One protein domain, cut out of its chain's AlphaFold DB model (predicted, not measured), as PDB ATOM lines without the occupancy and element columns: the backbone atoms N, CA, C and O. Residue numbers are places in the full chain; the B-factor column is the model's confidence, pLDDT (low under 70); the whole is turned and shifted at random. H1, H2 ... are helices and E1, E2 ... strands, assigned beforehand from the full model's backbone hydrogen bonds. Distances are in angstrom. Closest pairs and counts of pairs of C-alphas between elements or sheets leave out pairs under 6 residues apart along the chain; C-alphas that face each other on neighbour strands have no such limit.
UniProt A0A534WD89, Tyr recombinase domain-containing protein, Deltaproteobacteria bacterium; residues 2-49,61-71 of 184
ATOM      1  N   VAL A   2      33.331  24.466 -41.938       52.53
ATOM      2  CA  VAL A   2      32.639  24.199 -40.646       52.53
ATOM      3  C   VAL A   2      31.594  23.077 -40.766       52.53
ATOM      4  O   VAL A   2      31.447  22.273 -39.848       52.53
ATOM      5  N   GLU A   3      30.919  22.975 -41.915       56.22
ATOM      6  CA  GLU A   3      29.861  21.978 -42.156       56.22
ATOM      7  C   GLU A   3      30.402  20.548 -42.269       56.22
ATOM      8  O   GLU A   3      29.811  19.618 -41.723       56.22
ATOM      9  N   ASP A   4      31.591  20.379 -42.858       60.06
ATOM     10  CA  ASP A   4      32.247  19.074 -42.997       60.06
ATOM     11  C   ASP A   4      32.445  18.410 -41.622       60.06
ATOM     12  O   ASP A   4      32.158  17.226 -41.421       60.06
ATOM     13  N   GLY A   5      32.879  19.191 -40.627       68.06
ATOM     14  CA  GLY A   5      33.128  18.697 -39.275       68.06
ATOM     15  C   GLY A   5      31.873  18.163 -38.581       68.06
ATOM     16  O   GLY A   5      31.979  17.249 -37.768       68.06
ATOM     17  N   LEU A   6      30.683  18.676 -38.905       74.69
ATOM     18  CA  LEU A   6      29.429  18.207 -38.312       74.69
ATOM     19  C   LEU A   6      29.059  16.802 -38.803       74.69
ATOM     20  O   LEU A   6      28.606  15.969 -38.014       74.69
ATOM     21  N   HIS A   7      29.286  16.520 -40.088       82.56
ATOM     22  CA  HIS A   7      29.035  15.199 -40.664       82.56
ATOM     23  C   HIS A   7      29.954  14.138 -40.062       82.56
ATOM     24  O   HIS A   7      29.481  13.070 -39.670       82.56
ATOM     25  N   LEU A   8      31.241  14.459 -39.899       83.62
ATOM     26  CA  LEU A   8      32.200  13.547 -39.276       83.62
ATOM     27  C   LEU A   8      31.833  13.246 -37.817       83.62
ATOM     28  O   LEU A   8      31.836  12.090 -37.407       83.62
ATOM     29  N   ARG A   9      31.428  14.259 -37.045       84.31
ATOM     30  CA  ARG A   9      31.007  14.094 -35.641       84.31
ATOM     31  C   ARG A   9      29.812  13.163 -35.488       84.31
ATOM     32  O   ARG A   9      29.829  12.282 -34.631       84.31
ATOM     33  N   HIS A  10      28.786  13.335 -36.319       84.81
ATOM     34  CA  HIS A  10      27.623  12.449 -36.304       84.81
ATOM     35  C   HIS A  10      27.979  11.028 -36.750       84.81
ATOM     36  O   HIS A  10      27.488  10.073 -36.152       84.81
ATOM     37  N   ALA A  11      28.837  10.875 -37.763       86.56
ATOM     38  CA  ALA A  11      29.300   9.565 -38.210       86.56
ATOM     39  C   ALA A  11      30.075   8.828 -37.105       86.56
ATOM     40  O   ALA A  11      29.758   7.678 -36.814       86.56
ATOM     41  N   LEU A  12      31.012   9.505 -36.430       87.19
ATOM     42  CA  LEU A  12      31.787   8.941 -35.316       87.19
ATOM     43  C   LEU A  12      30.892   8.544 -34.138       87.19
ATOM     44  O   LEU A  12      31.023   7.441 -33.611       87.19
ATOM     45  N   ALA A  13      29.927   9.397 -33.780       85.50
ATOM     46  CA  ALA A  13      28.952   9.088 -32.737       85.50
ATOM     47  C   ALA A  13      28.099   7.854 -33.082       85.50
ATOM     48  O   ALA A  13      27.872   7.005 -32.225       85.50
ATOM     49  N   ARG A  14      27.656   7.716 -34.339       85.56
ATOM     50  CA  ARG A  14      26.892   6.542 -34.802       85.56
ATOM     51  C   ARG A  14      27.736   5.271 -34.883       85.56
ATOM     52  O   ARG A  14      27.196   4.191 -34.676       85.56
ATOM     53  N   ALA A  15      29.025   5.399 -35.186       86.44
ATOM     54  CA  ALA A  15      29.975   4.290 -35.224       86.44
ATOM     55  C   ALA A  15      30.443   3.843 -33.825       86.44
ATOM     56  O   ALA A  15      31.177   2.866 -33.723       86.44
ATOM     57  N   GLY A  16      30.054   4.547 -32.754       84.44
ATOM     58  CA  GLY A  16      30.499   4.252 -31.389       84.44
ATOM     59  C   GLY A  16      31.948   4.659 -31.099       84.44
ATOM     60  O   GLY A  16      32.487   4.282 -30.064       84.44
ATOM     61  N   ILE A  17      32.579   5.446 -31.977       88.06
ATOM     62  CA  ILE A  17      33.945   5.958 -31.795       88.06
ATOM     63  C   ILE A  17      33.861   7.246 -30.969       88.06
ATOM     64  O   ILE A  17      33.933   8.365 -31.485       88.06
ATOM     65  N   VAL A  18      33.617   7.074 -29.673       89.44
ATOM     66  CA  VAL A  18      33.415   8.155 -28.705       89.44
ATOM     67  C   VAL A  18      34.252   7.900 -27.456       89.44
ATOM     68  O   VAL A  18      34.384   6.764 -27.015       89.44
ATOM     69  N   GLU A  19      34.804   8.959 -26.872       90.44
ATOM     70  CA  GLU A  19      35.517   8.883 -25.584       90.44
ATOM     71  C   GLU A  19      34.539   8.787 -24.404       90.44
ATOM     72  O   GLU A  19      34.905   8.396 -23.298       90.44
ATOM     73  N   GLY A  20      33.279   9.160 -24.636       92.44
ATOM     74  CA  GLY A  20      32.194   9.087 -23.671       92.44
ATOM     75  C   GLY A  20      31.030   9.988 -24.065       92.44
ATOM     76  O   GLY A  20      30.920  10.457 -25.201       92.44
ATOM     77  N   TYR A  21      30.165  10.261 -23.096       93.31
ATOM     78  CA  TYR A  21      28.981  11.091 -23.249       93.31
ATOM     79  C   TYR A  21      28.950  12.179 -22.181       93.31
ATOM     80  O   TYR A  21      29.239  11.951 -21.008       93.31
ATOM     81  N   GLU A  22      28.559  13.381 -22.586       95.38
ATOM     82  CA  GLU A  22      28.210  14.459 -21.673       95.38
ATOM     83  C   GLU A  22      26.686  14.559 -21.590       95.38
ATOM     84  O   GLU A  22      26.006  14.887 -22.563       95.38
ATOM     85  N   HIS A  23      26.143  14.281 -20.416       94.81
ATOM     86  CA  HIS A  23      24.721  14.337 -20.121       94.81
ATOM     87  C   HIS A  23      24.354  15.744 -19.661       94.81
ATOM     88  O   HIS A  23      24.817  16.218 -18.624       94.81
ATOM     89  N   ARG A  24      23.525  16.443 -20.444       95.50
ATOM     90  CA  ARG A  24      23.175  17.853 -20.221       95.50
ATOM     91  C   ARG A  24      21.711  18.019 -19.824       95.50
ATOM     92  O   ARG A  24      20.804  17.529 -20.497       95.50
ATOM     93  N   CYS A  25      21.447  18.778 -18.767       95.00
ATOM     94  CA  CYS A  25      20.099  19.204 -18.416       95.00
ATOM     95  C   CYS A  25      19.726  20.476 -19.184       95.00
ATOM     96  O   CYS A  25      20.374  21.509 -19.037       95.00
ATOM     97  N   ARG A  26      18.623  20.440 -19.941       93.38
ATOM     98  CA  ARG A  26      18.133  21.603 -20.704       93.38
ATOM     99  C   ARG A  26      17.580  22.738 -19.827       93.38
ATOM    100  O   ARG A  26      17.455  23.855 -20.308       93.38
ATOM    101  N   TRP A  27      17.230  22.460 -18.570       90.31
ATOM    102  CA  TRP A  27      16.578  23.438 -17.688       90.31
ATOM    103  C   TRP A  27      17.543  24.160 -16.751       90.31
ATOM    104  O   TRP A  27      17.581  25.381 -16.764       90.31
ATOM    105  N   CYS A  28      18.310  23.431 -15.937       93.44
ATOM    106  CA  CYS A  28      19.238  24.038 -14.973       93.44
ATOM    107  C   CYS A  28      20.687  24.113 -15.477       93.44
ATOM    108  O   CYS A  28      21.578  24.433 -14.699       93.44
ATOM    109  N   ALA A  29      20.937  23.745 -16.738       92.50
ATOM    110  CA  ALA A  29      22.269  23.663 -17.339       92.50
ATOM    111  C   ALA A  29      23.262  22.705 -16.643       92.50
ATOM    112  O   ALA A  29      24.451  22.754 -16.951       92.50
ATOM    113  N   HIS A  30      22.797  21.810 -15.760       93.88
ATOM    114  CA  HIS A  30      23.623  20.760 -15.153       93.88
ATOM    115  C   HIS A  30      24.278  19.868 -16.219       93.88
ATOM    116  O   HIS A  30      23.646  19.552 -17.233       93.88
ATOM    117  N   ARG A  31      25.524  19.457 -15.975       95.06
ATOM    118  CA  ARG A  31      26.322  18.620 -16.875       95.06
ATOM    119  C   ARG A  31      27.058  17.561 -16.075       95.06
ATOM    120  O   ARG A  31      27.673  17.889 -15.066       95.06
ATOM    121  N   GLU A  32      27.047  16.336 -16.571       94.06
ATOM    122  CA  GLU A  32      27.829  15.228 -16.025       94.06
ATOM    123  C   GLU A  32      28.435  14.409 -17.169       94.06
ATOM    124  O   GLU A  32      27.887  14.378 -18.272       94.06
ATOM    125  N   ARG A  33      29.589  13.777 -16.937       94.44
ATOM    126  CA  ARG A  33      30.232  12.893 -17.917       94.44
ATOM    127  C   ARG A  33      29.994  11.440 -17.531       94.44
ATOM    128  O   ARG A  33      30.130  11.095 -16.362       94.44
ATOM    129  N   ALA A  34      29.679  10.608 -18.513       92.56
ATOM    130  CA  ALA A  34      29.524   9.168 -18.359       92.56
ATOM    131  C   ALA A  34      30.186   8.435 -19.533       92.56
ATOM    132  O   ALA A  34      30.375   9.009 -20.606       92.56
ATOM    133  N   SER A  35      30.531   7.165 -19.336       91.38
ATOM    134  CA  SER A  35      31.041   6.287 -20.398       91.38
ATOM    135  C   SER A  35      29.947   5.869 -21.383       91.38
ATOM    136  O   SER A  35      30.217   5.624 -22.554       91.38
ATOM    137  N   ASP A  36      28.704   5.809 -20.914       89.69
ATOM    138  CA  ASP A  36      27.537   5.292 -21.619       89.69
ATOM    139  C   ASP A  36      26.481   6.377 -21.897       89.69
ATOM    140  O   ASP A  36      26.439   7.450 -21.282       89.69
ATOM    141  N   ALA A  37      25.594   6.066 -22.842       89.06
ATOM    142  CA  ALA A  37      24.466   6.907 -23.228       89.06
ATOM    143  C   ALA A  37      23.173   6.566 -22.461       89.06
ATOM    144  O   ALA A  37      22.090   6.950 -22.913       89.06
ATOM    145  N   GLU A  38      23.248   5.829 -21.345       91.81
ATOM    146  CA  GLU A  38      22.045   5.380 -20.645       91.81
ATOM    147  C   GLU A  38      21.225   6.568 -20.117       91.81
ATOM    148  O   GLU A  38      21.785   7.603 -19.737       91.81
ATOM    149  N   PRO A  39      19.882   6.467 -20.089       90.62
ATOM    150  CA  PRO A  39      19.035   7.545 -19.601       90.62
ATOM    151  C   PRO A  39      19.316   7.881 -18.130       90.62
ATOM    152  O   PRO A  39      19.045   7.086 -17.233       90.62
ATOM    153  N   ARG A  40      19.781   9.107 -17.876       92.06
ATOM    154  CA  ARG A  40      20.060   9.629 -16.530       92.06
ATOM    155  C   ARG A  40      19.117  10.771 -16.161       92.06
ATOM    156  O   ARG A  40      18.501  11.411 -17.023       92.06
ATOM    157  N   PHE A  41      18.986  11.032 -14.863       93.38
ATOM    158  CA  PHE A  41      18.125  12.086 -14.329       93.38
ATOM    159  C   PHE A  41      18.949  13.138 -13.595       93.38
ATOM    160  O   PHE A  41      19.837  12.825 -12.815       93.38
ATOM    161  N   CYS A  42      18.608  14.404 -13.815       93.75
ATOM    162  CA  CYS A  42      19.321  15.535 -13.251       93.75
ATOM    163  C   CYS A  42      19.147  15.613 -11.723       93.75
ATOM    164  O   CYS A  42      18.008  15.771 -11.268       93.75
ATOM    165  N   PRO A  43      20.234  15.634 -10.933       90.44
ATOM    166  CA  PRO A  43      20.144  15.736  -9.477       90.44
ATOM    167  C   PRO A  43      19.590  17.096  -9.020       90.44
ATOM    168  O   PRO A  43      18.840  17.172  -8.053       90.44
ATOM    169  N   THR A  44      19.894  18.172  -9.751       89.69
ATOM    170  CA  THR A  44      19.493  19.546  -9.404       89.69
ATOM    171  C   THR A  44      18.014  19.832  -9.678       89.69
ATOM    172  O   THR A  44      17.375  20.573  -8.942       89.69
ATOM    173  N   CYS A  45      17.435  19.247 -10.732       88.81
ATOM    174  CA  CYS A  45      16.026  19.456 -11.100       88.81
ATOM    175  C   CYS A  45      15.069  18.449 -10.434       88.81
ATOM    176  O   CYS A  45      14.000  18.170 -10.989       88.81
ATOM    177  N   ARG A  46      15.459  17.849  -9.305       87.44
ATOM    178  CA  ARG A  46      14.665  16.825  -8.620       87.44
ATOM    179  C   ARG A  46      13.374  17.421  -8.068       87.44
ATOM    180  O   ARG A  46      13.402  18.324  -7.236       87.44
ATOM    181  N   LYS A  47      12.231  16.906  -8.525       83.44
ATOM    182  CA  LYS A  47      10.920  17.293  -7.994       83.44
ATOM    183  C   LYS A  47      10.522  16.341  -6.876       83.44
ATOM    184  O   LYS A  47      10.451  15.138  -7.098       83.44
ATOM    185  N   VAL A  48      10.255  16.894  -5.696       85.12
ATOM    186  CA  VAL A  48       9.843  16.119  -4.513       85.12
ATOM    187  C   VAL A  48       8.337  16.239  -4.254       85.12
ATOM    188  O   VAL A  48       7.757  15.364  -3.623       85.12
ATOM    189  N   THR A  49       7.681  17.274  -4.792       85.44
ATOM    190  CA  THR A  49       6.251  17.547  -4.580       85.44
ATOM    191  C   THR A  49       5.480  17.731  -5.894       85.44
ATOM    192  O   THR A  49       6.046  18.143  -6.911       85.44
ATOM    193  N   GLY A  61      14.594  13.586 -11.015       89.88
ATOM    194  CA  GLY A  61      15.051  14.728 -11.793       89.88
ATOM    195  C   GLY A  61      14.427  14.794 -13.180       89.88
ATOM    196  O   GLY A  61      13.753  13.876 -13.642       89.88
ATOM    197  N   ARG A  62      14.712  15.874 -13.902       90.81
ATOM    198  CA  ARG A  62      14.448  15.918 -15.347       90.81
ATOM    199  C   ARG A  62      15.434  15.017 -16.086       90.81
ATOM    200  O   ARG A  62      16.587  14.925 -15.678       90.81
ATOM    201  N   ARG A  63      14.998  14.402 -17.185       93.69
ATOM    202  CA  ARG A  63      15.864  13.570 -18.033       93.69
ATOM    203  C   ARG A  63      17.033  14.391 -18.584       93.69
ATOM    204  O   ARG A  63      16.824  15.505 -19.078       93.69
ATOM    205  N   LEU A  64      18.237  13.842 -18.487       95.06
ATOM    206  CA  LEU A  64      19.438  14.403 -19.090       95.06
ATOM    207  C   LEU A  64      19.526  14.003 -20.565       95.06
ATOM    208  O   LEU A  64      19.067  12.933 -20.962       95.06
ATOM    209  N   TRP A  65      20.070  14.900 -21.383       94.12
ATOM    210  CA  TRP A  65      20.312  14.659 -22.800       94.12
ATOM    211  C   TRP A  65      21.759  14.218 -23.011       94.12
ATOM    212  O   TRP A  65      22.649  15.034 -22.756       94.12
ATOM    213  N   PRO A  66      22.007  12.984 -23.479       93.62
ATOM    214  CA  PRO A  66      23.354  12.537 -23.797       93.62
ATOM    215  C   PRO A  66      23.853  13.232 -25.065       93.62
ATOM    216  O   PRO A  66      23.182  13.240 -26.098       93.62
ATOM    217  N   VAL A  67      25.051  13.802 -24.992       91.81
ATOM    218  CA  VAL A  67      25.788  14.346 -26.134       91.81
ATOM    219  C   VAL A  67      27.082  13.557 -26.270       91.81
ATOM    220  O   VAL A  67      27.875  13.509 -25.334       91.81
ATOM    221  N   ALA A  68      27.296  12.940 -27.428       91.88
ATOM    222  CA  ALA A  68      28.504  12.173 -27.704       91.88
ATOM    223  C   ALA A  68      29.752  13.073 -27.733       91.88
ATOM    224  O   ALA A  68      29.798  14.077 -28.455       91.88
ATOM    225  N   LEU A  69      30.778  12.681 -26.979       91.00
ATOM    226  CA  LEU A  69      32.114  13.262 -27.031       91.00
ATOM    227  C   LEU A  69      32.946  12.436 -28.017       91.00
ATOM    228  O   LEU A  69      33.388  11.332 -27.712       91.00
ATOM    229  N   HIS A  70      33.094  12.953 -29.233       87.44
ATOM    230  CA  HIS A  70      33.865  12.314 -30.297       87.44
ATOM    231  C   HIS A  70      35.359  12.582 -30.110       87.44
ATOM    232  O   HIS A  70      35.750  13.661 -29.661       87.44
ATOM    233  N   VAL A  71      36.178  11.628 -30.547       85.38
ATOM    234  CA  VAL A  71      37.625  11.825 -30.685       85.38
ATOM    235  C   VAL A  71      37.867  12.956 -31.698       85.38
ATOM    236  O   VAL A  71      37.189  12.996 -32.735       85.38
TER     237      VAL A  71
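This is residues 2 to 49 and 61 to 71 of the 184 residues of the protein "Tyr recombinase domain-containing protein" of Deltaproteobacteria bacterium (UniProt A0A534WD89). A small antiparallel sheet in the order E2, E1, E3 has helix H1 at one end, and a long loop, residues 35 to 49, runs off past the other end; helix and loop make the length. Residues 2 to 7 of H1 stick out free. The printed part has 59 residues, with one named helix and three named strands in the order H1, E1, E2, E3, class mixed. It is loose, with a radius of gyration of the C-alphas of 13.4 A and spans of 46 by 22 by 13 A.

Inner strand E1, residues 18 to 24, is antiparallel to edge strand E3, residues 65 to 70, at 152 degrees; N 22 and O 67, 2.8 A apart, are within hydrogen-bond range. E1 forms a hairpin with edge strand E2, residues 31 to 34, antiparallel at 148 degrees, with N 23 and O 32 at 2.8 A. H1, residues 2 to 14, is on the sheet, at the sheet's level with a height of 2.6 A; its closest C-alpha pair with E3 is Ala 13 and Ala 68, 5.9 A. In H1, 7 of 9 O i to N i+4 pairs are within range.

H1 is 19.5 A long from C-alpha 2 at (32.639, 24.199, -40.646). E1 is 16.5 A, E2 10.1 A and E3 15.7 A, ending at C-alpha 70 (33.865, 12.314, -30.297).

The farthest C-alphas, of Asp 4 and Thr 49, are 46.4 A apart. Residues 50 to 60 are not printed, and C-alphas 49 and 61 are 11.7 A apart. Residues 2 to 5 have pLDDT under 70.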